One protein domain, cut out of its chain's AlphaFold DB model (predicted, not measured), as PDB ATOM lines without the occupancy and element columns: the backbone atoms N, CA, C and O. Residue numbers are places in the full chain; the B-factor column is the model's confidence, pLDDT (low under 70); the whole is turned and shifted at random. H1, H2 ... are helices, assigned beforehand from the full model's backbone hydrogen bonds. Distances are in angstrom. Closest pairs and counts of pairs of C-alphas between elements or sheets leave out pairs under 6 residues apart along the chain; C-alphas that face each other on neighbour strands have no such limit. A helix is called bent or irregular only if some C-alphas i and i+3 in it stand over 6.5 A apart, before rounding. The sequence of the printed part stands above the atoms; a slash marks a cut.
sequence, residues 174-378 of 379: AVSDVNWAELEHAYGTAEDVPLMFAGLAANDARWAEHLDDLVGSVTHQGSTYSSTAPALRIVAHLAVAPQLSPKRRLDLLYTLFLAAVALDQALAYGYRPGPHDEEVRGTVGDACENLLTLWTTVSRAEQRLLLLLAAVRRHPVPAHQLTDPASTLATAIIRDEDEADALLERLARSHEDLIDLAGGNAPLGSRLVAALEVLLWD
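This is residues 174 to 378 of the 379 residues of an uncharacterized protein of Phycicoccus sp. SLBN-51 (UniProt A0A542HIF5). The long kinked helix H5 runs through the middle of a body of helices, with H4, H6, H7 and H11 packed on it. The hairpin of H2 and H3, with short H1 nearby, makes one end of the longest axis; H8, H9 and H10, packed on H11, make the other. The printed part has 205 residues with eleven named helices, H1 to H11 in order, and no named strand: all helix. It is compact, with a radius of gyration of the C-alphas of 16.8 A and spans of 46 by 38 by 25 A.

H5, residues 246 to 268, is 31.6 A long, from C-alpha 246 at (88.314, 132.280, 107.472). It is irregular, with C-alphas 260 and 263 7.1 A apart, and has a kink of 38 degrees near residue 262. H4 is residues 228 to 239; H6, residues 277 to 292, is 22.2 A long; H7 is residues 300 to 312. H6 is only just irregular, with C-alphas 286 and 289 6.7 A apart. H1, residues 174 to 177, begins at (78.432, 121.566, 90.179); H2 is residues 193 to 201 and H3 residues 207 to 218. H8 is residues 325 to 335, H9 337 to 347 and H10 352 to 358, only just irregular, with C-alphas 353 and 356 6.9 A apart. H11, residues 364 to 377, is 20.9 A long and ends at (105.650, 136.097, 99.803).

H3 to H9 and H11 form a bundle, a group of helices packed together. H5 touches H11 with residues 258 to 268 alone, at a steep tilt of 40 degrees, opposite ways; the closest C-alphas, of Asp 264 and Ser 366, are 4.3 A apart. H5 and H6 are a hairpin, closest at the C-alphas of Ala 260 and Arg 281, 4.4 A. H5 touches H7 (Phe 257 and Leu 309, C-alphas 5.6 A) and, with residues 249 to 256 alone, H4 (Ala 239 and Arg 249, C-alphas 5.2 A). H2 and H3 are a hairpin at a shallow tilt of 27 degrees; H1 and H2 only just touch, with 3 pairs of C-alphas within 8 A. The hub H11 touches H5, H7, H8, H9 and H10. H2 and H11 are apart. Every O i to N i+4 pair is within hydrogen-bond range in H2, H3, H4, H7, H8 and H9; the counts are 16 of 19 in H5, 10 of 12 in H6, 8 of 10 in H11 and 1 of 3 in H10, where 3 of 4 O i to N i+3 pairs are.

The two C-alphas farthest apart, of Ser 176 and Arg 349, are 49.6 A apart. The printed part has no cut. The links H1 to H2 and H7 to H8 are long. The mean pLDDT of the printed part is 95.2, and no printed residue is under 70.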
ATOM      1  N   ALA A 174      77.706 121.343  91.433       84.19
ATOM      2  CA  ALA A 174      78.432 121.566  90.179       84.19
ATOM      3  C   ALA A 174      79.533 120.527  89.883       84.19
ATOM      4  O   ALA A 174      79.993 120.431  88.749       84.19
ATOM      5  N   VAL A 175      79.958 119.729  90.874       91.75
ATOM      6  CA  VAL A 175      80.975 118.677  90.673       91.75
ATOM      7  C   VAL A 175      80.480 117.611  89.692       91.75
ATOM      8  O   VAL A 175      81.274 117.080  88.921       91.75
ATOM      9  N   SER A 176      79.176 117.311  89.702       90.56
ATOM     10  CA  SER A 176      78.582 116.266  88.851       90.56
ATOM     11  C   SER A 176      78.337 116.717  87.407       90.56
ATOM     12  O   SER A 176      78.053 115.878  86.556       90.56
ATOM     13  N   ASP A 177      78.453 118.017  87.123       93.81
ATOM     14  CA  ASP A 177      78.210 118.585  85.791       93.81
ATOM     15  C   ASP A 177      79.443 118.491  84.870       93.81
ATOM     16  O   ASP A 177      79.357 118.770  83.673       93.81
ATOM     17  N   VAL A 178      80.599 118.105  85.417       97.00
ATOM     18  CA  VAL A 178      81.873 117.993  84.697       97.00
ATOM     19  C   VAL A 178      82.155 116.526  84.370       97.00
ATOM     20  O   VAL A 178      82.102 115.661  85.243       97.00
ATOM     21  N   ASN A 179      82.492 116.232  83.111       97.38
ATOM     22  CA  ASN A 179      82.911 114.891  82.698       97.38
ATOM     23  C   ASN A 179      84.402 114.662  82.998       97.38
ATOM     24  O   ASN A 179      85.243 114.742  82.106       97.38
ATOM     25  N   TRP A 180      84.720 114.401  84.266       98.25
ATOM     26  CA  TRP A 180      86.093 114.257  84.760       98.25
ATOM     27  C   TRP A 180      86.911 113.151  84.084       98.25
ATOM     28  O   TRP A 180      88.127 113.281  83.988       98.25
ATOM     29  N   ALA A 181      86.255 112.108  83.572       97.56
ATOM     30  CA  ALA A 181      86.914 110.998  82.885       97.56
ATOM     31  C   ALA A 181      87.635 111.410  81.592       97.56
ATOM     32  O   ALA A 181      88.623 110.790  81.208       97.56
ATOM     33  N   GLU A 182      87.165 112.480  80.946       97.94
ATOM     34  CA  GLU A 182      87.746 113.027  79.711       97.94
ATOM     35  C   GLU A 182      88.786 114.127  79.980       97.94
ATOM     36  O   GLU A 182      89.337 114.711  79.046       97.94
ATOM     37  N   LEU A 183      89.022 114.457  81.251       98.44
ATOM     38  CA  LEU A 183      89.987 115.466  81.669       98.44
ATOM     39  C   LEU A 183      91.208 114.791  82.288       98.44
ATOM     40  O   LEU A 183      91.144 113.668  82.786       98.44
ATOM     41  N   GLU A 184      92.323 115.508  82.283       98.12
ATOM     42  CA  GLU A 184      93.587 115.041  82.832       98.12
ATOM     43  C   GLU A 184      94.113 116.029  83.876       98.12
ATOM     44  O   GLU A 184      93.811 117.228  83.853       98.12
ATOM     45  N   HIS A 185      94.905 115.514  84.806       97.50
ATOM     46  CA  HIS A 185      95.749 116.267  85.725       97.50
ATOM     47  C   HIS A 185      97.163 115.659  85.733       97.50
ATOM     48  O   HIS A 185      97.490 114.802  84.912       97.50
ATOM     49  N   ALA A 186      98.017 116.065  86.674       96.94
ATOM     50  CA  ALA A 186      99.430 115.670  86.721       96.94
ATOM     51  C   ALA A 186      99.725 114.155  86.711       96.94
ATOM     52  O   ALA A 186     100.835 113.750  86.364       96.94
ATOM     53  N   TYR A 187      98.759 113.317  87.096       96.81
ATOM     54  CA  TYR A 187      98.944 111.874  87.275       96.81
ATOM     55  C   TYR A 187      98.061 111.028  86.345       96.81
ATOM     56  O   TYR A 187      97.980 109.813  86.522       96.81
ATOM     57  N   GLY A 188      97.443 111.644  85.331       96.88
ATOM     58  CA  GLY A 188      96.586 110.970  84.356       96.88
ATOM     59  C   GLY A 188      95.162 111.510  84.373       96.88
ATOM     60  O   GLY A 188      94.959 112.711  84.500       96.88
ATOM     61  N   THR A 189      94.188 110.619  84.203       97.94
ATOM     62  CA  THR A 189      92.758 110.966  84.188       97.94
ATOM     63  C   THR A 189      92.303 111.619  85.497       97.94
ATOM     64  O   THR A 189      92.804 111.266  86.558       97.94
ATOM     65  N   ALA A 190      91.329 112.531  85.423       98.38
ATOM     66  CA  ALA A 190      90.819 113.288  86.565       98.38
ATOM     67  C   ALA A 190      89.583 112.676  87.251       98.38
ATOM     68  O   ALA A 190      88.899 113.366  88.010       98.38
ATOM     69  N   GLU A 191      89.270 111.398  87.006       97.88
ATOM     70  CA  GLU A 191      88.118 110.683  87.595       97.88
ATOM     71  C   GLU A 191      88.072 110.692  89.134       97.88
ATOM     72  O   GLU A 191      87.006 110.497  89.722       97.88
ATOM     73  N   ASP A 192      89.205 110.912  89.793       97.56
ATOM     74  CA  ASP A 192      89.359 110.969  91.247       97.56
ATOM     75  C   ASP A 192      89.127 112.372  91.847       97.56
ATOM     76  O   ASP A 192      88.832 112.486  93.040       97.56
ATOM     77  N   VAL A 193      89.152 113.439  91.041       97.94
ATOM     78  CA  VAL A 193      88.919 114.827  91.486       97.94
ATOM     79  C   VAL A 193      87.579 115.014  92.225       97.94
ATOM     80  O   VAL A 193      87.560 115.695  93.259       97.94
ATOM     81  N   PRO A 194      86.450 114.395  91.816       98.06
ATOM     82  CA  PRO A 194      85.210 114.427  92.594       98.06
ATOM     83  C   PRO A 194      85.354 113.952  94.043       98.06
ATOM     84  O   PRO A 194      84.693 114.495  94.931       98.06
ATOM     85  N   LEU A 195      86.210 112.958  94.304       97.00
ATOM     86  CA  LEU A 195      86.448 112.447  95.655       97.00
ATOM     87  C   LEU A 195      87.217 113.465  96.505       97.00
ATOM     88  O   LEU A 195      86.886 113.650  97.677       97.00
ATOM     89  N   MET A 196      88.183 114.169  95.910       97.56
ATOM     90  CA  MET A 196      88.916 115.256  96.571       97.56
ATOM     91  C   MET A 196      87.957 116.390  96.967       97.56
ATOM     92  O   MET A 196      87.968 116.849  98.112       97.56
ATOM     93  N   PHE A 197      87.040 116.777  96.069       98.25
ATOM     94  CA  PHE A 197      86.002 117.765  96.383       98.25
ATOM     95  C   PHE A 197      85.018 117.288  97.448       98.25
ATOM     96  O   PHE A 197      84.627 118.089  98.294       98.25
ATOM     97  N   ALA A 198      84.633 116.010  97.451       97.38
ATOM     98  CA  ALA A 198      83.801 115.450  98.513       97.38
ATOM     99  C   ALA A 198      84.502 115.535  99.883       97.38
ATOM    100  O   ALA A 198      83.860 115.871 100.879       97.38
ATOM    101  N   GLY A 199      85.819 115.303  99.922       97.12
ATOM    102  CA  GLY A 199      86.645 115.475 101.117       97.12
ATOM    103  C   GLY A 199      86.698 116.926 101.610       97.12
ATOM    104  O   GLY A 199      86.472 117.190 102.789       97.12
ATOM    105  N   LEU A 200      86.910 117.892 100.711       97.56
ATOM    106  CA  LEU A 200      86.862 119.319 101.061       97.56
ATOM    107  C   LEU A 200      85.465 119.756 101.530       97.56
ATOM    108  O   LEU A 200      85.331 120.461 102.532       97.56
ATOM    109  N   ALA A 201      84.418 119.303 100.839       97.44
ATOM    110  CA  ALA A 201      83.022 119.596 101.149       97.44
ATOM    111  C   ALA A 201      82.571 119.042 102.504       97.44
ATOM    112  O   ALA A 201      81.686 119.626 103.129       97.44
ATOM    113  N   ALA A 202      83.184 117.957 102.987       97.62
ATOM    114  CA  ALA A 202      82.937 117.442 104.332       97.62
ATOM    115  C   ALA A 202      83.316 118.458 105.422       97.62
ATOM    116  O   ALA A 202      82.782 118.383 106.526       97.62
ATOM    117  N   ASN A 203      84.197 119.421 105.103       97.50
ATOM    118  CA  ASN A 203      84.612 120.507 105.986       97.50
ATOM    119  C   ASN A 203      85.097 119.980 107.353       97.50
ATOM    120  O   ASN A 203      84.895 120.608 108.393       97.50
ATOM    121  N   ASP A 204      85.792 118.840 107.363       97.12
ATOM    122  CA  ASP A 204      86.213 118.129 108.571       97.12
ATOM    123  C   ASP A 204      87.709 118.330 108.890       97.12
ATOM    124  O   ASP A 204      88.367 119.215 108.344       97.12
ATOM    125  N   ALA A 205      88.267 117.556 109.823       96.38
ATOM    126  CA  ALA A 205      89.665 117.685 110.236       96.38
ATOM    127  C   ALA A 205      90.694 117.351 109.132       96.38
ATOM    128  O   ALA A 205      91.839 117.783 109.253       96.38
ATOM    129  N   ARG A 206      90.305 116.638 108.064       96.88
ATOM    130  CA  ARG A 206      91.187 116.216 106.960       96.88
ATOM    131  C   ARG A 206      91.271 117.231 105.819       96.88
ATOM    132  O   ARG A 206      91.898 116.952 104.804       96.88
ATOM    133  N   TRP A 207      90.698 118.424 105.995       97.12
ATOM    134  CA  TRP A 207      90.747 119.531 105.029       97.12
ATOM    135  C   TRP A 207      92.111 119.714 104.351       97.12
ATOM    136  O   TRP A 207      92.177 119.794 103.131       97.12
ATOM    137  N   ALA A 208      93.191 119.773 105.137       96.44
ATOM    138  CA  ALA A 208      94.527 120.037 104.608       96.44
ATOM    139  C   ALA A 208      95.030 118.915 103.688       96.44
ATOM    140  O   ALA A 208      95.656 119.211 102.681       96.44
ATOM    141  N   GLU A 209      94.719 117.654 104.007       97.44
ATOM    142  CA  GLU A 209      95.073 116.501 103.171       97.44
ATOM    143  C   GLU A 209      94.321 116.565 101.837       97.44
ATOM    144  O   GLU A 209      94.926 116.477 100.780       97.44
ATOM    145  N   HIS A 210      93.011 116.818 101.877       97.81
ATOM    146  CA  HIS A 210      92.198 116.909 100.662       97.81
ATOM    147  C   HIS A 210      92.540 118.119  99.790       97.81
ATOM    148  O   HIS A 210      92.407 118.057  98.568       97.81
ATOM    149  N   LEU A 211      92.969 119.223 100.404       97.69
ATOM    150  CA  LEU A 211      93.445 120.381  99.663       97.69
ATOM    151  C   LEU A 211      94.793 120.092  98.999       97.69
ATOM    152  O   LEU A 211      94.965 120.453  97.838       97.69
ATOM    153  N   ASP A 212      95.715 119.441  99.708       97.00
ATOM    154  CA  ASP A 212      97.012 119.032  99.162       97.00
ATOM    155  C   ASP A 212      96.838 118.044  98.001       97.00
ATOM    156  O   ASP A 212      97.413 118.252  96.935       97.00
ATOM    157  N   ASP A 213      95.950 117.053  98.147       97.50
ATOM    158  CA  ASP A 213      95.589 116.118  97.074       97.50
ATOM    159  C   ASP A 213      95.055 116.862  95.838       97.50
ATOM    160  O   ASP A 213      95.497 116.608  94.712       97.50
ATOM    161  N   LEU A 214      94.132 117.815  96.034       97.88
ATOM    162  CA  LEU A 214      93.551 118.593  94.940       97.88
ATOM    163  C   LEU A 214      94.610 119.459  94.249       97.88
ATOM    164  O   LEU A 214      94.797 119.346  93.038       97.88
ATOM    165  N   VAL A 215      95.310 120.313  94.998       95.94
ATOM    166  CA  VAL A 215      96.303 121.270  94.473       95.94
ATOM    167  C   VAL A 215      97.491 120.539  93.850       95.94
ATOM    168  O   VAL A 215      97.948 120.903  92.761       95.94
ATOM    169  N   GLY A 216      97.957 119.474  94.503       95.00
ATOM    170  CA  GLY A 216      99.022 118.598  94.028       95.00
ATOM    171  C   GLY A 216      98.652 117.808  92.776       95.00
ATOM    172  O   GLY A 216      99.552 117.347  92.078       95.00
ATOM    173  N   SER A 217      97.363 117.686  92.453       97.44
ATOM    174  CA  SER A 217      96.885 117.045  91.226       97.44
ATOM    175  C   SER A 217      96.629 118.071  90.124       97.44
ATOM    176  O   SER A 217      97.269 118.018  89.072       97.44
ATOM    177  N   VAL A 218      95.732 119.034  90.363       97.12
ATOM    178  CA  VAL A 218      95.195 119.930  89.321       97.12
ATOM    179  C   VAL A 218      96.056 121.167  89.059       97.12
ATOM    180  O   VAL A 218      95.818 121.860  88.078       97.12
ATOM    181  N   THR A 219      97.055 121.455  89.896       94.25
ATOM    182  CA  THR A 219      97.990 122.590  89.731       94.25
ATOM    183  C   THR A 219      99.440 122.200  90.050       94.25
ATOM    184  O   THR A 219     100.229 123.015  90.531       94.25
ATOM    185  N   HIS A 220      99.803 120.930  89.839       91.81
ATOM    186  CA  HIS A 220     101.103 120.385  90.239       91.81
ATOM    187  C   HIS A 220     102.280 121.235  89.733       91.81
ATOM    188  O   HIS A 220     102.448 121.417  88.525       91.81
ATOM    189  N   GLN A 221     103.110 121.720  90.665       86.31
ATOM    190  CA  GLN A 221     104.272 122.582  90.388       86.31
ATOM    191  C   GLN A 221     103.932 123.797  89.504       86.31
ATOM    192  O   GLN A 221     104.726 124.198  88.657       86.31
ATOM    193  N   GLY A 222     102.728 124.355  89.671       83.81
ATOM    194  CA  GLY A 222     102.257 125.519  88.918       83.81
ATOM    195  C   GLY A 222     101.826 125.222  87.478       83.81
ATOM    196  O   GLY A 222     101.435 126.141  86.768       83.81
ATOM    197  N   SER A 223     101.868 123.962  87.033       89.69
ATOM    198  CA  SER A 223     101.378 123.580  85.703       89.69
ATOM    199  C   SER A 223      99.853 123.518  85.666       89.69
ATOM    200  O   SER A 223      99.221 123.094  86.635       89.69
ATOM    201  N   THR A 224      99.269 123.883  84.526       95.06
ATOM    202  CA  THR A 224      97.828 123.789  84.269       95.06
ATOM    203  C   THR A 224      97.497 122.616  83.342       95.06
ATOM    204  O   THR A 224      98.262 122.255  82.445       95.06
ATOM    205  N   TYR A 225      96.330 122.020  83.566       97.06
ATOM    206  CA  TYR A 225      95.805 120.836  82.891       97.06
ATOM    207  C   TYR A 225      94.350 121.070  82.471       97.06
ATOM    208  O   TYR A 225      93.705 122.023  82.919       97.06
ATOM    209  N   SER A 226      93.794 120.173  81.657       98.06
ATOM    210  CA  SER A 226      92.401 120.278  81.201       98.06
ATOM    211  C   SER A 226      91.390 120.203  82.352       98.06
ATOM    212  O   SER A 226      90.288 120.735  82.244       98.06
ATOM    213  N   SER A 227      91.768 119.603  83.485       98.25
ATOM    214  CA  SER A 227      90.956 119.578  84.709       98.25
ATOM    215  C   SER A 227      91.063 120.843  85.572       98.25
ATOM    216  O   SER A 227      90.173 121.089  86.391       98.25
ATOM    217  N   THR A 228      92.093 121.678  85.388       98.38
ATOM    218  CA  THR A 228      92.389 122.813  86.279       98.38
ATOM    219  C   THR A 228      91.293 123.869  86.256       98.38
ATOM    220  O   THR A 228      90.777 124.232  87.310       98.38
ATOM    221  N   ALA A 229      90.890 124.355  85.080       98.25
ATOM    222  CA  ALA A 229      89.854 125.383  84.988       98.25
ATOM    223  C   ALA A 229      88.496 124.902  85.558       98.25
ATOM    224  O   ALA A 229      87.943 125.587  86.428       98.25
ATOM    225  N   PRO A 230      87.975 123.708  85.197       98.25
ATOM    226  CA  PRO A 230      86.784 123.141  85.836       98.25
ATOM    227  C   PRO A 230      86.900 123.003  87.360       98.25
ATOM    228  O   PRO A 230      85.959 123.352  88.079       98.25
ATOM    229  N   ALA A 231      88.050 122.551  87.869       98.31
ATOM    230  CA  ALA A 231      88.291 122.430  89.303       98.31
ATOM    231  C   ALA A 231      88.268 123.797  90.003       98.31
ATOM    232  O   ALA A 231      87.576 123.966  91.007       98.31
ATOM    233  N   LEU A 232      88.945 124.807  89.455       98.00
ATOM    234  CA  LEU A 232      89.009 126.141  90.059       98.00
ATOM    235  C   LEU A 232      87.659 126.857  90.065       98.00
ATOM    236  O   LEU A 232      87.362 127.596  91.003       98.00
ATOM    237  N   ARG A 233      86.787 126.577  89.087       97.62
ATOM    238  CA  ARG A 233      85.390 127.021  89.150       97.62
ATOM    239  C   ARG A 233      84.717 126.500  90.420       97.62
ATOM    240  O   ARG A 233      84.058 127.271  91.112       97.62
ATOM    241  N   ILE A 234      84.883 125.221  90.751       98.00
ATOM    242  CA  ILE A 234      84.294 124.613  91.956       98.00
ATOM    243  C   ILE A 234      84.969 125.146  93.225       98.00
ATOM    244  O   ILE A 234      84.271 125.446  94.192       98.00
ATOM    245  N   VAL A 235      86.290 125.354  93.211       98.25
ATOM    246  CA  VAL A 235      87.022 126.002  94.315       98.25
ATOM    247  C   VAL A 235      86.451 127.389  94.618       98.25
ATOM    248  O   VAL A 235      86.203 127.701  95.781       98.25
ATOM    249  N   ALA A 236      86.160 128.201  93.599       97.81
ATOM    250  CA  ALA A 236      85.548 129.513  93.800       97.81
ATOM    251  C   ALA A 236      84.125 129.428  94.384       97.81
ATOM    252  O   ALA A 236      83.768 130.223  95.253       97.81
ATOM    253  N   HIS A 237      83.326 128.434  93.972       96.25
ATOM    254  CA  HIS A 237      82.015 128.172  94.583       96.25
ATOM    255  C   HIS A 237      82.138 127.735  96.047       96.25
ATOM    256  O   HIS A 237      81.341 128.150  96.886       96.25
ATOM    257  N   LEU A 238      83.140 126.921  96.373       97.25
ATOM    258  CA  LEU A 238      83.407 126.503  97.745       97.25
ATOM    259  C   LEU A 238      83.887 127.686  98.604       97.25
ATOM    260  O   LEU A 238      83.455 127.823  99.744       97.25
ATOM    261  N   ALA A 239      84.711 128.585  98.059       97.50
ATOM    262  CA  ALA A 239      85.232 129.752  98.776       97.50
ATOM    263  C   ALA A 239      84.133 130.727  99.242       97.50
ATOM    264  O   ALA A 239      84.264 131.333 100.309       97.50
ATOM    265  N   VAL A 240      83.021 130.843  98.506       97.00
ATOM    266  CA  VAL A 240      81.874 131.676  98.922       97.00
ATOM    267  C   VAL A 240      80.974 131.016  99.971       97.00
ATOM    268  O   VAL A 240      80.032 131.643 100.456       97.00
ATOM    269  N   ALA A 241      81.249 129.768 100.361       96.19
ATOM    270  CA  ALA A 241      80.434 129.062 101.335       96.19
ATOM    271  C   ALA A 241      80.578 129.685 102.745       96.19
ATOM    272  O   ALA A 241      81.693 129.782 103.285       96.19
ATOM    273  N   PRO A 242      79.466 130.090 103.391       95.19
ATOM    274  CA  PRO A 242      79.503 130.694 104.724       95.19
ATOM    275  C   PRO A 242      79.912 129.703 105.826       95.19
ATOM    276  O   PRO A 242      80.284 130.127 106.915       95.19
ATOM    277  N   GLN A 243      79.866 128.393 105.556       96.19
ATOM    278  CA  GLN A 243      80.266 127.339 106.494       96.19
ATOM    279  C   GLN A 243      81.788 127.247 106.682       96.19
ATOM    280  O   GLN A 243      82.254 126.615 107.634       96.19
ATOM    281  N   LEU A 244      82.582 127.833 105.778       96.94
ATOM    282  CA  LEU A 244      84.036 127.789 105.886       96.94
ATOM    283  C   LEU A 244      84.549 128.769 106.938       96.94
ATOM    284  O   LEU A 244      84.174 129.947 106.971       96.94
ATOM    285  N   SER A 245      85.491 128.290 107.748       96.81
ATOM    286  CA  SER A 245      86.296 129.171 108.586       96.81
ATOM    287  C   SER A 245      87.152 130.111 107.719       96.81
ATOM    288  O   SER A 245      87.542 129.730 106.609       96.81
ATOM    289  N   PRO A 246      87.486 131.322 108.208       96.56
ATOM    290  CA  PRO A 246      88.314 132.280 107.472       96.56
ATOM    291  C   PRO A 246      89.632 131.693 106.961       96.56
ATOM    292  O   PRO A 246      90.015 131.943 105.824       96.56
ATOM    293  N   LYS A 247      90.304 130.844 107.756       96.06
ATOM    294  CA  LYS A 247      91.556 130.210 107.322       96.06
ATOM    295  C   LYS A 247      91.363 129.282 106.118       96.06
ATOM    296  O   LYS A 247      92.129 129.363 105.169       96.06
ATOM    297  N   ARG A 248      90.322 128.448 106.130       97.38
ATOM    298  CA  ARG A 248      90.026 127.523 105.022       97.38
ATOM    299  C   ARG A 248      89.648 128.261 103.751       97.38
ATOM    300  O   ARG A 248      90.096 127.898 102.672       97.38
ATOM    301  N   ARG A 249      88.856 129.326 103.881       97.88
ATOM    302  CA  ARG A 249      88.547 130.202 102.749       97.88
ATOM    303  C   ARG A 249      89.812 130.832 102.178       97.88
ATOM    304  O   ARG A 249      89.975 130.847 100.963       97.88
ATOM    305  N   LEU A 250      90.714 131.296 103.040       96.44
ATOM    306  CA  LEU A 250      91.990 131.863 102.624       96.44
ATOM    307  C   LEU A 250      92.837 130.849 101.838       96.44
ATOM    308  O   LEU A 250      93.373 131.218 100.799       96.44
ATOM    309  N   ASP A 251      92.893 129.582 102.260       96.94
ATOM    310  CA  ASP A 251      93.601 128.523 101.521       96.94
ATOM    311  C   ASP A 251      93.076 128.374 100.071       96.94
ATOM    312  O   ASP A 251      93.847 128.235  99.116       96.94
ATOM    313  N   LEU A 252      91.752 128.461  99.884       98.25
ATOM    314  CA  LEU A 252      91.132 128.415  98.555       98.25
ATOM    315  C   LEU A 252      91.415 129.678  97.736       98.25
ATOM    316  O   LEU A 252      91.712 129.580  96.548       98.25
ATOM    317  N   LEU A 253      91.351 130.861  98.355       98.25
ATOM    318  CA  LEU A 253      91.682 132.127  97.694       98.25
ATOM    319  C   LEU A 253      93.151 132.163  97.245       98.25
ATOM    320  O   LEU A 253      93.434 132.647  96.152       98.25
ATOM    321  N   TYR A 254      94.068 131.598  98.038       96.50
ATOM    322  CA  TYR A 254      95.469 131.418  97.648       96.50
ATOM    323  C   TYR A 254      95.593 130.521  96.420       96.50
ATOM    324  O   TYR A 254      96.259 130.889  95.457       96.50
ATOM    325  N   THR A 255      94.911 129.374  96.438       97.31
ATOM    326  CA  THR A 255      94.901 128.426  95.316       97.31
ATOM    327  C   THR A 255      94.411 129.093  94.028       97.31
ATOM    328  O   THR A 255      95.043 128.973  92.981       97.31
ATOM    329  N   LEU A 256      93.312 129.851  94.113       98.38
ATOM    330  CA  LEU A 256      92.764 130.605  92.985       98.38
ATOM    331  C   LEU A 256      93.756 131.648  92.464       98.38
ATOM    332  O   LEU A 256      93.931 131.759  91.254       98.38
ATOM    333  N   PHE A 257      94.404 132.396  93.359       97.88
ATOM    334  CA  PHE A 257      95.340 133.446  92.971       97.88
ATOM    335  C   PHE A 257      96.566 132.872  92.256       97.88
ATOM    336  O   PHE A 257      96.860 133.300  91.143       97.88
ATOM    337  N   LEU A 258      97.225 131.864  92.838       96.44
ATOM    338  CA  LEU A 258      98.417 131.248  92.243       96.44
ATOM    339  C   LEU A 258      98.126 130.639  90.867       96.44
ATOM    340  O   LEU A 258      98.917 130.790  89.941       96.44
ATOM    341  N   ALA A 259      96.964 130.007  90.700       96.88
ATOM    342  CA  ALA A 259      96.577 129.483  89.399       96.88
ATOM    343  C   ALA A 259      96.270 130.597  88.381       96.88
ATOM    344  O   ALA A 259      96.631 130.483  87.211       96.88
ATOM    345  N   ALA A 260      95.625 131.687  88.808       96.94
ATOM    346  CA  ALA A 260      95.250 132.787  87.922       96.94
ATOM    347  C   ALA A 260      96.450 133.580  87.385       96.94
ATOM    348  O   ALA A 260      96.375 134.102  86.271       96.94
ATOM    349  N   VAL A 261      97.541 133.670  88.153       96.50
ATOM    350  CA  VAL A 261      98.753 134.401  87.748       96.50
ATOM    351  C   VAL A 261      99.708 133.577  86.882       96.50
ATOM    352  O   VAL A 261     100.626 134.153  86.308       96.50
ATOM    353  N   ALA A 262      99.487 132.266  86.718       95.25
ATOM    354  CA  ALA A 262     100.396 131.371  85.991       95.25
ATOM    355  C   ALA A 262     100.699 131.837  84.550       95.25
ATOM    356  O   ALA A 262     101.858 131.845  84.131       95.25
ATOM    357  N   LEU A 263      99.682 132.316  83.816       96.56
ATOM    358  CA  LEU A 263      99.881 132.890  82.479       96.56
ATOM    359  C   LEU A 263     100.808 134.109  82.527       96.56
ATOM    360  O   LEU A 263     101.738 134.236  81.732       96.56
ATOM    361  N   ASP A 264     100.518 135.030  83.445       96.75
ATOM    362  CA  ASP A 264     101.232 136.295  83.574       96.75
ATOM    363  C   ASP A 264     102.682 136.063  84.026       96.75
ATOM    364  O   ASP A 264     103.588 136.695  83.490       96.75
ATOM    365  N   GLN A 265     102.921 135.081  84.900       94.00
ATOM    366  CA  GLN A 265     104.251 134.584  85.256       94.00
ATOM    367  C   GLN A 265     105.019 134.087  84.031       94.00
ATOM    368  O   GLN A 265     106.142 134.532  83.770       94.00
ATOM    369  N   ALA A 266     104.411 133.200  83.239       91.50
ATOM    370  CA  ALA A 266     105.061 132.661  82.054       91.50
ATOM    371  C   ALA A 266     105.448 133.780  81.075       91.50
ATOM    372  O   ALA A 266     106.585 133.835  80.608       91.50
ATOM    373  N   LEU A 267     104.537 134.721  80.823       93.31
ATOM    374  CA  LEU A 267     104.783 135.848  79.924       93.31
ATOM    375  C   LEU A 267     105.826 136.833  80.472       93.31
ATOM    376  O   LEU A 267     106.690 137.273  79.714       93.31
ATOM    377  N   ALA A 268     105.775 137.163  81.765       92.44
ATOM    378  CA  ALA A 268     106.690 138.112  82.401       92.44
ATOM    379  C   ALA A 268     108.148 137.630  82.359       92.44
ATOM    380  O   ALA A 268     109.052 138.411  82.056       92.44
ATOM    381  N   TYR A 269     108.368 136.336  82.601       86.19
ATOM    382  CA  TYR A 269     109.698 135.725  82.593       86.19
ATOM    383  C   TYR A 269     110.101 135.137  81.231       86.19
ATOM    384  O   TYR A 269     111.193 134.585  81.090       86.19
ATOM    385  N   GLY A 270     109.254 135.272  80.205       82.50
ATOM    386  CA  GLY A 270     109.528 134.769  78.857       82.50
ATOM    387  C   GLY A 270     109.522 133.240  78.748       82.50
ATOM    388  O   GLY A 270     110.111 132.684  77.815       82.50
ATOM    389  N   TYR A 271     108.872 132.550  79.686       84.69
ATOM    390  CA  TYR A 271     108.577 131.127  79.581       84.69
ATOM    391  C   TYR A 271     107.433 130.882  78.598       84.69
ATOM    392  O   TYR A 271     106.641 131.766  78.272       84.69
ATOM    393  N   ARG A 272     107.340 129.646  78.106       84.75
ATOM    394  CA  ARG A 272     106.188 129.227  77.308       84.75
ATOM    395  C   ARG A 272     104.986 129.048  78.248       84.75
ATOM    396  O   ARG A 272     105.104 128.230  79.158       84.75
ATOM    397  N   PRO A 273     103.847 129.717  77.996       91.75
ATOM    398  CA  PRO A 273     102.617 129.447  78.729       91.75
ATOM    399  C   PRO A 273     102.154 127.998  78.576       91.75
ATOM    400  O   PRO A 273     102.302 127.391  77.508       91.75
ATOM    401  N   GLY A 274     101.574 127.458  79.641       90.81
ATOM    402  CA  GLY A 274     100.861 126.193  79.628       90.81
ATOM    403  C   GLY A 274      99.628 126.251  78.716       90.81
ATOM    404  O   GLY A 274      99.038 127.316  78.517       90.81
ATOM    405  N   PRO A 275      99.207 125.107  78.148       92.62
ATOM    406  CA  PRO A 275      98.093 125.060  77.201       92.62
ATOM    407  C   PRO A 275      96.743 125.477  77.807       92.62
ATOM    408  O   PRO A 275      95.844 125.841  77.053       92.62
ATOM    409  N   HIS A 276      96.602 125.442  79.136       97.44
ATOM    410  CA  HIS A 276      95.361 125.776  79.842       97.44
ATOM    411  C   HIS A 276      95.452 127.073  80.660       97.44
ATOM    412  O   HIS A 276      94.467 127.461  81.285       97.44
ATOM    413  N   ASP A 277      96.587 127.783  80.637       97.19
ATOM    414  CA  ASP A 277      96.805 128.974  81.470       97.19
ATOM    415  C   ASP A 277      95.786 130.087  81.174       97.19
ATOM    416  O   ASP A 277      95.277 130.739  82.085       97.19
ATOM    417  N   GLU A 278      95.445 130.292  79.898       97.19
ATOM    418  CA  GLU A 278      94.467 131.303  79.484       97.19
ATOM    419  C   GLU A 278      93.042 130.953  79.940       97.19
ATOM    420  O   GLU A 278      92.324 131.816  80.449       97.19
ATOM    421  N   GLU A 279      92.650 129.680  79.831       98.12
ATOM    422  CA  GLU A 279      91.348 129.185  80.292       98.12
ATOM    423  C   GLU A 279      91.218 129.289  81.819       98.12
ATOM    424  O   GLU A 279      90.182 129.718  82.338       98.12
ATOM    425  N   VAL A 280      92.285 128.939  82.541       98.12
ATOM    426  CA  VAL A 280      92.378 129.057  84.000       98.12
ATOM    427  C   VAL A 280      92.250 130.513  84.431       98.12
ATOM    428  O   VAL A 280      91.390 130.836  85.255       98.12
ATOM    429  N   ARG A 281      93.040 131.407  83.830       97.50
ATOM    430  CA  ARG A 281      92.993 132.846  84.110       97.50
ATOM    431  C   ARG A 281      91.609 133.434  83.843       97.50
ATOM    432  O   ARG A 281      91.116 134.222  84.651       97.50
ATOM    433  N   GLY A 282      90.975 133.051  82.734       97.44
ATOM    434  CA  GLY A 282      89.606 133.453  82.404       97.44
ATOM    435  C   GLY A 282      88.598 132.963  83.444       97.44
ATOM    436  O   GLY A 282      87.840 133.760  83.987       97.44
ATOM    437  N   THR A 283      88.658 131.680  83.801       97.69
ATOM    438  CA  THR A 283      87.726 131.060  84.756       97.69
ATOM    439  C   THR A 283      87.798 131.687  86.148       97.69
ATOM    440  O   THR A 283      86.758 131.935  86.762       97.69
ATOM    441  N   VAL A 284      89.003 131.954  86.659       97.50
ATOM    442  CA  VAL A 284      89.162 132.622  87.962       97.50
ATOM    443  C   VAL A 284      88.721 134.086  87.884       97.50
ATOM    444  O   VAL A 284      88.066 134.572  88.804       97.50
ATOM    445  N   GLY A 285      89.015 134.767  86.771       96.12
ATOM    446  CA  GLY A 285      88.527 136.118  86.497       96.12
ATOM    447  C   GLY A 285      87.003 136.217  86.549       96.12
ATOM    448  O   GLY A 285      86.463 137.026  87.298       96.12
ATOM    449  N   ASP A 286      86.305 135.335  85.837       96.31
ATOM    450  CA  ASP A 286      84.837 135.296  85.809       96.31
ATOM    451  C   ASP A 286      84.239 135.013  87.199       96.31
ATOM    452  O   ASP A 286      83.181 135.534  87.557       96.31
ATOM    453  N   ALA A 287      84.926 134.220  88.026       96.56
ATOM    454  CA  ALA A 287      84.503 133.948  89.396       96.56
ATOM    455  C   ALA A 287      84.720 135.135  90.354       96.56
ATOM    456  O   ALA A 287      84.119 135.173  91.435       96.56
ATOM    457  N   CYS A 288      85.558 136.107  89.980       95.94
ATOM    458  CA  CYS A 288      85.984 137.193  90.855       95.94
ATOM    459  C   CYS A 288      84.818 138.090  91.292       95.94
ATOM    460  O   CYS A 288      84.772 138.501  92.450       95.94
ATOM    461  N   GLU A 289      83.831 138.341  90.424       93.12
ATOM    462  CA  GLU A 289      82.640 139.123  90.787       93.12
ATOM    463  C   GLU A 289      81.859 138.476  91.938       93.12
ATOM    464  O   GLU A 289      81.453 139.156  92.883       93.12
ATOM    465  N   ASN A 290      81.698 137.150  91.900       96.06
ATOM    466  CA  ASN A 290      81.019 136.409  92.959       96.06
ATOM    467  C   ASN A 290      81.854 136.384  94.248       96.06
ATOM    468  O   ASN A 290      81.324 136.591  95.337       96.06
ATOM    469  N   LEU A 291      83.172 136.197  94.139       97.94
ATOM    470  CA  LEU A 291      84.081 136.225  95.289       97.94
ATOM    471  C   LEU A 291      84.076 137.592  95.993       97.94
ATOM    472  O   LEU A 291      84.075 137.655  97.220       97.94
ATOM    473  N   LEU A 292      83.994 138.693  95.240       98.06
ATOM    474  CA  LEU A 292      83.947 140.051  95.792       98.06
ATOM    475  C   LEU A 292      82.670 140.348  96.596       98.06
ATOM    476  O   LEU A 292      82.667 141.282  97.400       98.06
ATOM    477  N   THR A 293      81.612 139.536  96.479       97.00
ATOM    478  CA  THR A 293      80.423 139.658  97.348       97.00
ATOM    479  C   THR A 293      80.744 139.419  98.827       97.00
ATOM    480  O   THR A 293      80.042 139.920  99.705       97.00
ATOM    481  N   LEU A 294      81.844 138.715  99.111       97.19
ATOM    482  CA  LEU A 294      82.310 138.422 100.460       97.19
ATOM    483  C   LEU A 294      82.925 139.633 101.172       97.19
ATOM    484  O   LEU A 294      83.043 139.607 102.396       97.19
ATOM    485  N   TRP A 295      83.305 140.685 100.438       97.50
ATOM    486  CA  TRP A 295      84.195 141.761 100.895       97.50
ATOM    487  C   TRP A 295      83.888 142.322 102.290       97.50
ATOM    488  O   TRP A 295      84.791 142.526 103.100       97.50
ATOM    489  N   THR A 296      82.613 142.575 102.590       95.38
ATOM    490  CA  THR A 296      82.171 143.198 103.851       95.38
ATOM    491  C   THR A 296      82.054 142.219 105.021       95.38
ATOM    492  O   THR A 296      81.799 142.647 106.145       95.38
ATOM    493  N   THR A 297      82.214 140.920 104.767       94.94
ATOM    494  CA  THR A 297      81.978 139.836 105.735       94.94
ATOM    495  C   THR A 297      83.239 139.063 106.108       94.94
ATOM    496  O   THR A 297      83.215 138.284 107.059       94.94
ATOM    497  N   VAL A 298      84.332 139.281 105.377       95.94
ATOM    498  CA  VAL A 298      85.591 138.550 105.533       95.94
ATOM    499  C   VAL A 298      86.661 139.380 106.236       95.94
ATOM    500  O   VAL A 298      86.547 140.597 106.388       95.94
ATOM    501  N   SER A 299      87.696 138.688 106.696       95.00
ATOM    502  CA  SER A 299      88.859 139.250 107.384       95.00
ATOM    503  C   SER A 299      89.731 140.126 106.467       95.00
ATOM    504  O   SER A 299      89.556 140.118 105.244       95.00
ATOM    505  N   ARG A 300      90.702 140.877 107.018       94.12
ATOM    506  CA  ARG A 300      91.594 141.711 106.182       94.12
ATOM    507  C   ARG A 300      92.520 140.855 105.326       94.12
ATOM    508  O   ARG A 300      92.800 141.227 104.189       94.12
ATOM    509  N   ALA A 301      92.958 139.706 105.843       94.12
ATOM    510  CA  ALA A 301      93.761 138.751 105.082       94.12
ATOM    511  C   ALA A 301      92.995 138.213 103.859       94.12
ATOM    512  O   ALA A 301      93.551 138.106 102.766       94.12
ATOM    513  N   GLU A 302      91.698 137.934 104.018       96.12
ATOM    514  CA  GLU A 302      90.832 137.520 102.910       96.12
ATOM    515  C   GLU A 302      90.565 138.677 101.935       96.12
ATOM    516  O   GLU A 302      90.675 138.478 100.726       96.12
ATOM    517  N   GLN A 303      90.299 139.897 102.427       97.25
ATOM    518  CA  GLN A 303      90.177 141.093 101.575       97.25
ATOM    519  C   GLN A 303      91.432 141.325 100.732       97.25
ATOM    520  O   GLN A 303      91.317 141.672  99.558       97.25
ATOM    521  N   ARG A 304      92.624 141.101 101.300       95.75
ATOM    522  CA  ARG A 304      93.885 141.202 100.563       95.75
ATOM    523  C   ARG A 304      93.917 140.240  99.382       95.75
ATOM    524  O   ARG A 304      94.180 140.685  98.274       95.75
ATOM    525  N   LEU A 305      93.608 138.957  99.564       96.94
ATOM    526  CA  LEU A 305      93.608 138.030  98.424       96.94
ATOM    527  C   LEU A 305      92.501 138.317  97.410       96.94
ATOM    528  O   LEU A 305      92.739 138.184  96.214       96.94
ATOM    529  N   LEU A 306      91.323 138.757  97.859       98.38
ATOM    530  CA  LEU A 306      90.267 139.215  96.951       98.38
ATOM    531  C   LEU A 306      90.726 140.412  96.105       98.38
ATOM    532  O   LEU A 306      90.424 140.470  94.917       98.38
ATOM    533  N   LEU A 307      91.486 141.339  96.696       98.38
ATOM    534  CA  LEU A 307      92.096 142.465  95.991       98.38
ATOM    535  C   LEU A 307      93.132 141.998  94.958       98.38
ATOM    536  O   LEU A 307      93.105 142.467  93.821       98.38
ATOM    537  N   LEU A 308      94.013 141.061  95.324       98.06
ATOM    538  CA  LEU A 308      95.009 140.516  94.394       98.06
ATOM    539  C   LEU A 308      94.345 139.778  93.220       98.06
ATOM    540  O   LEU A 308      94.717 139.997  92.069       98.06
ATOM    541  N   LEU A 309      93.320 138.963  93.490       98.31
ATOM    542  CA  LEU A 309      92.506 138.297  92.465       98.31
ATOM    543  C   LEU A 309      91.828 139.307  91.533       98.31
ATOM    544  O   LEU A 309      91.885 139.159  90.312       98.31
ATOM    545  N   ALA A 310      91.237 140.362  92.097       98.25
ATOM    546  CA  ALA A 310      90.604 141.417  91.318       98.25
ATOM    547  C   ALA A 310      91.602 142.118  90.386       98.25
ATOM    548  O   ALA A 310      91.257 142.415  89.241       98.25
ATOM    549  N   ALA A 311      92.848 142.324  90.823       98.19
ATOM    550  CA  ALA A 311      93.883 142.971  90.021       98.19
ATOM    551  C   ALA A 311      94.271 142.182  88.758       98.19
ATOM    552  O   ALA A 311      94.532 142.809  87.731       98.19
ATOM    553  N   VAL A 312      94.203 140.842  88.767       96.62
ATOM    554  CA  VAL A 312      94.517 139.994  87.590       96.62
ATOM    555  C   VAL A 312      93.696 140.395  86.355       96.62
ATOM    556  O   VAL A 312      94.182 140.364  85.219       96.62
ATOM    557  N   ARG A 313      92.440 140.804  86.561       94.94
ATOM    558  CA  ARG A 313      91.507 141.228  85.500       94.94
ATOM    559  C   ARG A 313      90.985 142.656  85.684       94.94
ATOM    560  O   ARG A 313      90.054 143.053  84.990       94.94
ATOM    561  N   ARG A 314      91.608 143.432  86.576       96.12
ATOM    562  CA  ARG A 314      91.238 144.814  86.935       96.12
ATOM    563  C   ARG A 314      89.760 144.973  87.327       96.12
ATOM    564  O   ARG A 314      89.117 145.954  86.959       96.12
ATOM    565  N   HIS A 315      89.204 144.012  88.067       96.50
ATOM    566  CA  HIS A 315      87.848 144.144  88.602       96.50
ATOM    567  C   HIS A 315      87.788 145.277  89.637       96.50
ATOM    568  O   HIS A 315      88.687 145.392  90.475       96.50
ATOM    569  N   PRO A 316      86.733 146.109  89.627       96.12
ATOM    570  CA  PRO A 316      86.563 147.142  90.635       96.12
ATOM    571  C   PRO A 316      86.318 146.509  92.006       96.12
ATOM    572  O   PRO A 316      85.522 145.582  92.148       96.12
ATOM    573  N   VAL A 317      86.965 147.058  93.031       96.75
ATOM    574  CA  VAL A 317      86.831 146.616  94.424       96.75
ATOM    575  C   VAL A 317      86.216 147.717  95.296       96.75
ATOM    576  O   VAL A 317      86.350 148.905  94.976       96.75
ATOM    577  N   PRO A 318      85.545 147.373  96.409       96.19
ATOM    578  CA  PRO A 318      85.096 148.366  97.380       96.19
ATOM    579  C   PRO A 318      86.264 149.132  98.022       96.19
ATOM    580  O   PRO A 318      87.395 148.654  98.074       96.19
ATOM    581  N   ALA A 319      85.988 150.323  98.562       94.75
ATOM    582  CA  ALA A 319      87.003 151.137  99.233       94.75
ATOM    583  C   ALA A 319      87.624 150.417 100.447       94.75
ATOM    584  O   ALA A 319      86.917 149.771 101.224       94.75
ATOM    585  N   HIS A 320      88.939 150.575 100.640       94.50
ATOM    586  CA  HIS A 320      89.693 149.881 101.685       94.50
ATOM    587  C   HIS A 320      90.911 150.654 102.188       94.50
ATOM    588  O   HIS A 320      91.274 151.700 101.657       94.50
ATOM    589  N   GLN A 321      91.539 150.108 103.231       91.06
ATOM    590  CA  GLN A 321      92.710 150.672 103.914       91.06
ATOM    591  C   GLN A 321      93.894 149.689 103.943       91.06
ATOM    592  O   GLN A 321      94.746 149.772 104.820       91.06
ATOM    593  N   LEU A 322      93.915 148.700 103.043       91.94
ATOM    594  CA  LEU A 322      95.074 147.828 102.836       91.94
ATOM    595  C   LEU A 322      96.228 148.631 102.224       91.94
ATOM    596  O   LEU A 322      96.019 149.369 101.262       91.94
ATOM    597  N   THR A 323      97.412 148.505 102.817       90.44
ATOM    598  CA  THR A 323      98.573 149.386 102.595       90.44
ATOM    599  C   THR A 323      99.883 148.620 102.442       90.44
ATOM    600  O   THR A 323     100.920 149.251 102.249       90.44
ATOM    601  N   ASP A 324      99.865 147.286 102.525       90.25
ATOM    602  CA  ASP A 324     101.050 146.484 102.220       90.25
ATOM    603  C   ASP A 324     101.436 146.634 100.733       90.25
ATOM    604  O   ASP A 324     100.579 147.003  99.913       90.25
ATOM    605  N   PRO A 325     102.703 146.372 100.364       91.62
ATOM    606  CA  PRO A 325     103.183 146.561  98.996       91.62
ATOM    607  C   PRO A 325     102.323 145.865  97.934       91.62
ATOM    608  O   PRO A 325     101.953 146.496  96.943       91.62
ATOM    609  N   ALA A 326     101.918 144.608  98.166       93.94
ATOM    610  CA  ALA A 326     101.086 143.863  97.219       93.94
ATOM    611  C   ALA A 326      99.700 144.506  97.058       93.94
ATOM    612  O   ALA A 326      99.230 144.688  95.937       93.94
ATOM    613  N   SER A 327      99.057 144.906  98.160       95.25
ATOM    614  CA  SER A 327      97.756 145.589  98.111       95.25
ATOM    615  C   SER A 327      97.830 146.953  97.423       95.25
ATOM    616  O   SER A 327      96.929 147.322  96.664       95.25
ATOM    617  N   THR A 328      98.899 147.713  97.662       94.81
ATOM    618  CA  THR A 328      99.099 149.022  97.026       94.81
ATOM    619  C   THR A 328      99.315 148.856  95.523       94.81
ATOM    620  O   THR A 328      98.678 149.560  94.739       94.81
ATOM    621  N   LEU A 329     100.124 147.871  95.115       96.94
ATOM    622  CA  LEU A 329     100.333 147.544  93.708       96.94
ATOM    623  C   LEU A 329      99.046 147.053  93.038       96.94
ATOM    624  O   LEU A 329      98.681 147.563  91.984       96.94
ATOM    625  N   ALA A 330      98.295 146.151  93.671       97.88
ATOM    626  CA  ALA A 330      97.013 145.671  93.156       97.88
ATOM    627  C   ALA A 330      95.992 146.806  92.981       97.88
ATOM    628  O   ALA A 330      95.288 146.866  91.973       97.88
ATOM    629  N   THR A 331      95.949 147.748  93.927       97.75
ATOM    630  CA  THR A 331      95.093 148.941  93.832       97.75
ATOM    631  C   THR A 331      95.484 149.820  92.650       97.75
ATOM    632  O   THR A 331      94.600 150.288  91.930       97.75
ATOM    633  N   ALA A 332      96.786 150.036  92.442       97.94
ATOM    634  CA  ALA A 332      97.287 150.782  91.295       97.94
ATOM    635  C   ALA A 332      96.913 150.069  89.986       97.94
ATOM    636  O   ALA A 332      96.284 150.686  89.138       97.94
ATOM    637  N   ILE A 333      97.144 148.751  89.877       98.19
ATOM    638  CA  ILE A 333      96.794 147.939  88.694       98.19
ATOM    639  C   ILE A 333      95.317 148.085  88.305       98.19
ATOM    640  O   ILE A 333      94.997 148.194  87.121       98.19
ATOM    641  N   ILE A 334      94.406 148.070  89.283       97.81
ATOM    642  CA  ILE A 334      92.961 148.212  89.036       97.81
ATOM    643  C   ILE A 334      92.614 149.617  88.524       97.81
ATOM    644  O   ILE A 334      91.684 149.768  87.732       97.81
ATOM    645  N   ARG A 335      93.324 150.647  88.992       96.31
ATOM    646  CA  ARG A 335      93.029 152.051  88.680       96.31
ATOM    647  C   ARG A 335      93.640 152.505  87.369       96.31
ATOM    648  O   ARG A 335      92.927 153.056  86.535       96.31
ATOM    649  N   ASP A 336      94.948 152.329  87.243       96.38
ATOM    650  CA  ASP A 336      95.757 152.924  86.194       96.38
ATOM    651  C   ASP A 336      97.076 152.155  86.047       96.38
ATOM    652  O   ASP A 336      97.815 151.925  87.005       96.38
ATOM    653  N   GLU A 337      97.360 151.720  84.824       93.69
ATOM    654  CA  GLU A 337      98.523 150.884  84.536       93.69
ATOM    655  C   GLU A 337      99.844 151.663  84.601       93.69
ATOM    656  O   GLU A 337     100.850 151.091  85.021       93.69
ATOM    657  N   ASP A 338      99.838 152.957  84.275       95.00
ATOM    658  CA  ASP A 338     101.029 153.808  84.339       95.00
ATOM    659  C   ASP A 338     101.372 154.139  85.804       95.00
ATOM    660  O   ASP A 338     102.542 154.144  86.192       95.00
ATOM    661  N   GLU A 339     100.356 154.360  86.654       96.38
ATOM    662  CA  GLU A 339     100.550 154.486  88.109       96.38
ATOM    663  C   GLU A 339     101.151 153.201  88.697       96.38
ATOM    664  O   GLU A 339     102.047 153.257  89.547       96.38
ATOM    665  N   ALA A 340     100.679 152.042  88.232       97.62
ATOM    666  CA  ALA A 340     101.167 150.744  88.673       97.62
ATOM    667  C   ALA A 340     102.616 150.478  88.231       97.62
ATOM    668  O   ALA A 340     103.399 149.971  89.034       97.62
ATOM    669  N   ASP A 341     102.998 150.861  87.009       97.25
ATOM    670  CA  ASP A 341     104.378 150.740  86.517       97.25
ATOM    671  C   ASP A 341     105.334 151.631  87.318       97.25
ATOM    672  O   ASP A 341     106.336 151.157  87.853       97.25
ATOM    673  N   ALA A 342     104.971 152.899  87.537       96.31
ATOM    674  CA  ALA A 342     105.767 153.809  88.361       96.31
ATOM    675  C   ALA A 342     105.923 153.310  89.812       96.31
ATOM    676  O   ALA A 342     106.952 153.532  90.461       96.31
ATOM    677  N   LEU A 343     104.901 152.635  90.348       96.19
ATOM    678  CA  LEU A 343     104.968 152.000  91.659       96.19
ATOM    679  C   LEU A 343     105.882 150.768  91.653       96.19
ATOM    680  O   LEU A 343     106.695 150.632  92.568       96.19
ATOM    681  N   LEU A 344     105.792 149.911  90.634       96.62
ATOM    682  CA  LEU A 344     106.681 148.764  90.458       96.62
ATOM    683  C   LEU A 344     108.148 149.214  90.381       96.62
ATOM    684  O   LEU A 344     108.984 148.686  91.114       96.62
ATOM    685  N   GLU A 345     108.456 150.247  89.590       95.00
ATOM    686  CA  GLU A 345     109.798 150.840  89.517       95.00
ATOM    687  C   GLU A 345     110.296 151.355  90.871       95.00
ATOM    688  O   GLU A 345     111.493 151.304  91.169       95.00
ATOM    689  N   ARG A 346     109.396 151.891  91.702       94.00
ATOM    690  CA  ARG A 346     109.745 152.361  93.044       94.00
ATOM    691  C   ARG A 346     110.019 151.196  93.989       94.00
ATOM    692  O   ARG A 346     111.030 151.237  94.685       94.00
ATOM    693  N   LEU A 347     109.156 150.181  94.004       93.38
ATOM    694  CA  LEU A 347     109.305 148.991  94.849       93.38
ATOM    695  C   LEU A 347     110.571 148.203  94.491       93.38
ATOM    696  O   LEU A 347     111.294 147.768  95.385       93.38
ATOM    697  N   ALA A 348     110.910 148.124  93.205       94.25
ATOM    698  CA  ALA A 348     112.136 147.498  92.714       94.25
ATOM    699  C   ALA A 348     113.434 148.186  93.172       94.25
ATOM    700  O   ALA A 348     114.516 147.661  92.933       94.25
ATOM    701  N   ARG A 349     113.364 149.349  93.837       92.81
ATOM    702  CA  ARG A 349     114.533 149.996  94.463       92.81
ATOM    703  C   ARG A 349     114.857 149.437  95.845       92.81
ATOM    704  O   ARG A 349     115.962 149.681  96.322       92.81
ATOM    705  N   SER A 350     113.926 148.731  96.481       90.88
ATOM    706  CA  SER A 350     114.122 148.101  97.792       90.88
ATOM    707  C   SER A 350     113.926 146.584  97.785       90.88
ATOM    708  O   SER A 350     114.467 145.923  98.672       90.88
ATOM    709  N   HIS A 351     113.245 146.037  96.773       91.00
ATOM    710  CA  HIS A 351     112.957 144.609  96.619       91.00
ATOM    711  C   HIS A 351     113.723 144.027  95.427       91.00
ATOM    712  O   HIS A 351     113.434 144.354  94.272       91.00
ATOM    713  N   GLU A 352     114.707 143.170  95.696       91.44
ATOM    714  CA  GLU A 352     115.592 142.603  94.675       91.44
ATOM    715  C   GLU A 352     114.845 141.752  93.637       91.44
ATOM    716  O   GLU A 352     115.132 141.842  92.444       91.44
ATOM    717  N   ASP A 353     113.829 141.005  94.068       90.56
ATOM    718  CA  ASP A 353     113.067 140.087  93.214       90.56
ATOM    719  C   ASP A 353     112.149 140.819  92.214       90.56
ATOM    720  O   ASP A 353     111.660 140.228  91.248       90.56
ATOM    721  N   LEU A 354     111.945 142.131  92.401       93.88
ATOM    722  CA  LEU A 354     111.169 142.981  91.496       93.88
ATOM    723  C   LEU A 354     112.014 143.685  90.431       93.88
ATOM    724  O   LEU A 354     111.441 144.215  89.476       93.88
ATOM    725  N   ILE A 355     113.348 143.697  90.553       92.88
ATOM    726  CA  ILE A 355     114.242 144.418  89.628       92.88
ATOM    727  C   ILE A 355     113.983 143.988  88.178       92.88
ATOM    728  O   ILE A 355     113.818 144.823  87.285       92.88
ATOM    729  N   ASP A 356     113.880 142.681  87.950       88.50
ATOM    730  CA  ASP A 356     113.653 142.128  86.616       88.50
ATOM    731  C   ASP A 356     112.276 142.454  86.049       88.50
ATOM    732  O   ASP A 356     112.138 142.679  84.846       88.50
ATOM    733  N   LEU A 357     111.261 142.493  86.910       92.62
ATOM    734  CA  LEU A 357     109.900 142.821  86.514       92.62
ATOM    735  C   LEU A 357     109.750 144.317  86.232       92.62
ATOM    736  O   LEU A 357     108.988 144.680  85.343       92.62
ATOM    737  N   ALA A 358     110.489 145.189  86.917       93.19
ATOM    738  CA  ALA A 358     110.475 146.624  86.646       93.19
ATOM    739  C   ALA A 358     111.183 146.978  85.328       93.19
ATOM    740  O   ALA A 358     110.651 147.743  84.532       93.19
ATOM    741  N   GLY A 359     112.359 146.397  85.062       83.50
ATOM    742  CA  GLY A 359     113.155 146.710  83.864       83.50
ATOM    743  C   GLY A 359     112.901 145.813  82.645       83.50
ATOM    744  O   GLY A 359     113.645 145.884  81.666       83.50
ATOM    745  N   GLY A 360     111.917 144.913  82.707       80.50
ATOM    746  CA  GLY A 360     111.663 143.906  81.676       80.50
ATOM    747  C   GLY A 360     110.917 144.428  80.440       80.50
ATOM    748  O   GLY A 360     110.046 145.286  80.529       80.50
ATOM    749  N   ASN A 361     111.191 143.826  79.277       83.94
ATOM    750  CA  ASN A 361     110.497 144.114  78.008       83.94
ATOM    751  C   ASN A 361     109.202 143.298  77.798       83.94
ATOM    752  O   ASN A 361     108.566 143.397  76.748       83.94
ATOM    753  N   ALA A 362     108.830 142.452  78.762       89.12
ATOM    754  CA  ALA A 362     107.592 141.680  78.716       89.12
ATOM    755  C   ALA A 362     106.351 142.597  78.818       89.12
ATOM    756  O   ALA A 362     106.471 143.738  79.285       89.12
ATOM    757  N   PRO A 363     105.154 142.125  78.408       94.12
ATOM    758  CA  PRO A 363     103.925 142.909  78.510       94.12
ATOM    759  C   PRO A 363     103.728 143.474  79.921       94.12
ATOM    760  O   PRO A 363     103.772 142.722  80.895       94.12
ATOM    761  N   LEU A 364     103.505 144.790  80.024       95.62
ATOM    762  CA  LEU A 364     103.422 145.506  81.303       95.62
ATOM    763  C   LEU A 364     102.399 144.871  82.256       95.62
ATOM    764  O   LEU A 364     102.757 144.516  83.375       95.62
ATOM    765  N   GLY A 365     101.177 144.608  81.787       95.94
ATOM    766  CA  GLY A 365     100.157 143.924  82.584       95.94
ATOM    767  C   GLY A 365     100.622 142.598  83.199       95.94
ATOM    768  O   GLY A 365     100.355 142.352  84.373       95.94
ATOM    769  N   SER A 366     101.376 141.782  82.457       96.69
ATOM    770  CA  SER A 366     101.904 140.516  82.978       96.69
ATOM    771  C   SER A 366     103.038 140.726  83.978       96.69
ATOM    772  O   SER A 366     103.072 140.040  84.994       96.69
ATOM    773  N   ARG A 367     103.917 141.717  83.761       96.94
ATOM    774  CA  ARG A 367     104.952 142.097  84.744       96.94
ATOM    775  C   ARG A 367     104.332 142.551  86.066       96.94
ATOM    776  O   ARG A 367     104.782 142.130  87.127       96.94
ATOM    777  N   LEU A 368     103.278 143.364  86.000       97.94
ATOM    778  CA  LEU A 368     102.572 143.870  87.177       97.94
ATOM    779  C   LEU A 368     101.875 142.748  87.956       97.94
ATOM    780  O   LEU A 368     101.979 142.701  89.179       97.94
ATOM    781  N   VAL A 369     101.200 141.824  87.266       97.44
ATOM    782  CA  VAL A 369     100.559 140.669  87.918       97.44
ATOM    783  C   VAL A 369     101.602 139.711  88.501       97.44
ATOM    784  O   VAL A 369     101.434 139.260  89.632       97.44
ATOM    785  N   ALA A 370     102.707 139.455  87.795       96.50
ATOM    786  CA  ALA A 370     103.797 138.635  88.317       96.50
ATOM    787  C   ALA A 370     104.428 139.245  89.584       96.50
ATOM    788  O   ALA A 370     104.734 138.535  90.543       96.50
ATOM    789  N   ALA A 371     104.543 140.576  89.635       97.12
ATOM    790  CA  ALA A 371     105.044 141.289  90.807       97.12
ATOM    791  C   ALA A 371     104.133 141.125  92.035       97.12
ATOM    792  O   ALA A 371     104.632 141.100  93.159       97.12
ATOM    793  N   LEU A 372     102.815 140.961  91.850       97.00
ATOM    794  CA  LEU A 372     101.904 140.667  92.964       97.00
ATOM    795  C   LEU A 372     102.208 139.323  93.621       97.00
ATOM    796  O   LEU A 372     102.060 139.208  94.834       97.00
ATOM    797  N   GLU A 373     102.615 138.316  92.848       94.94
ATOM    798  CA  GLU A 373     103.010 137.026  93.412       94.94
ATOM    799  C   GLU A 373     104.331 137.132  94.170       94.94
ATOM    800  O   GLU A 373     104.430 136.606  95.268       94.94
ATOM    801  N   VAL A 374     105.323 137.859  93.650       93.19
ATOM    802  CA  VAL A 374     106.576 138.105  94.387       93.19
ATOM    803  C   VAL A 374     106.273 138.758  95.742       93.19
ATOM    804  O   VAL A 374     106.647 138.241  96.794       93.19
ATOM    805  N   LEU A 375     105.477 139.830  95.725       92.44
ATOM    806  CA  LEU A 375     105.067 140.567  96.923       92.44
ATOM    807  C   LEU A 375     104.070 139.807  97.814       92.44
ATOM    808  O   LEU A 375     103.797 140.220  98.942       92.44
ATOM    809  N   LEU A 376     103.486 138.706  97.334       89.94
ATOM    810  CA  LEU A 376     102.653 137.831  98.157       89.94
ATOM    811  C   LEU A 376     103.482 137.172  99.263       89.94
ATOM    812  O   LEU A 376     102.955 136.941 100.355       89.94
ATOM    813  N   TRP A 377     104.741 136.860  98.954       81.94
ATOM    814  CA  TRP A 377     105.650 136.097  99.803       81.94
ATOM    815  C   TRP A 377     106.572 136.968 100.652       81.94
ATOM    816  O   TRP A 377     107.097 136.469 101.651       81.94
ATOM    817  N   ASP A 378     106.733 138.241 100.291       70.38
ATOM    818  CA  ASP A 378     107.458 139.214 101.103       70.38
ATOM    819  C   ASP A 378     106.755 139.409 102.451       70.38
ATOM    820  O   ASP A 378     105.570 139.750 102.510       70.38
TER     821      ASP A 378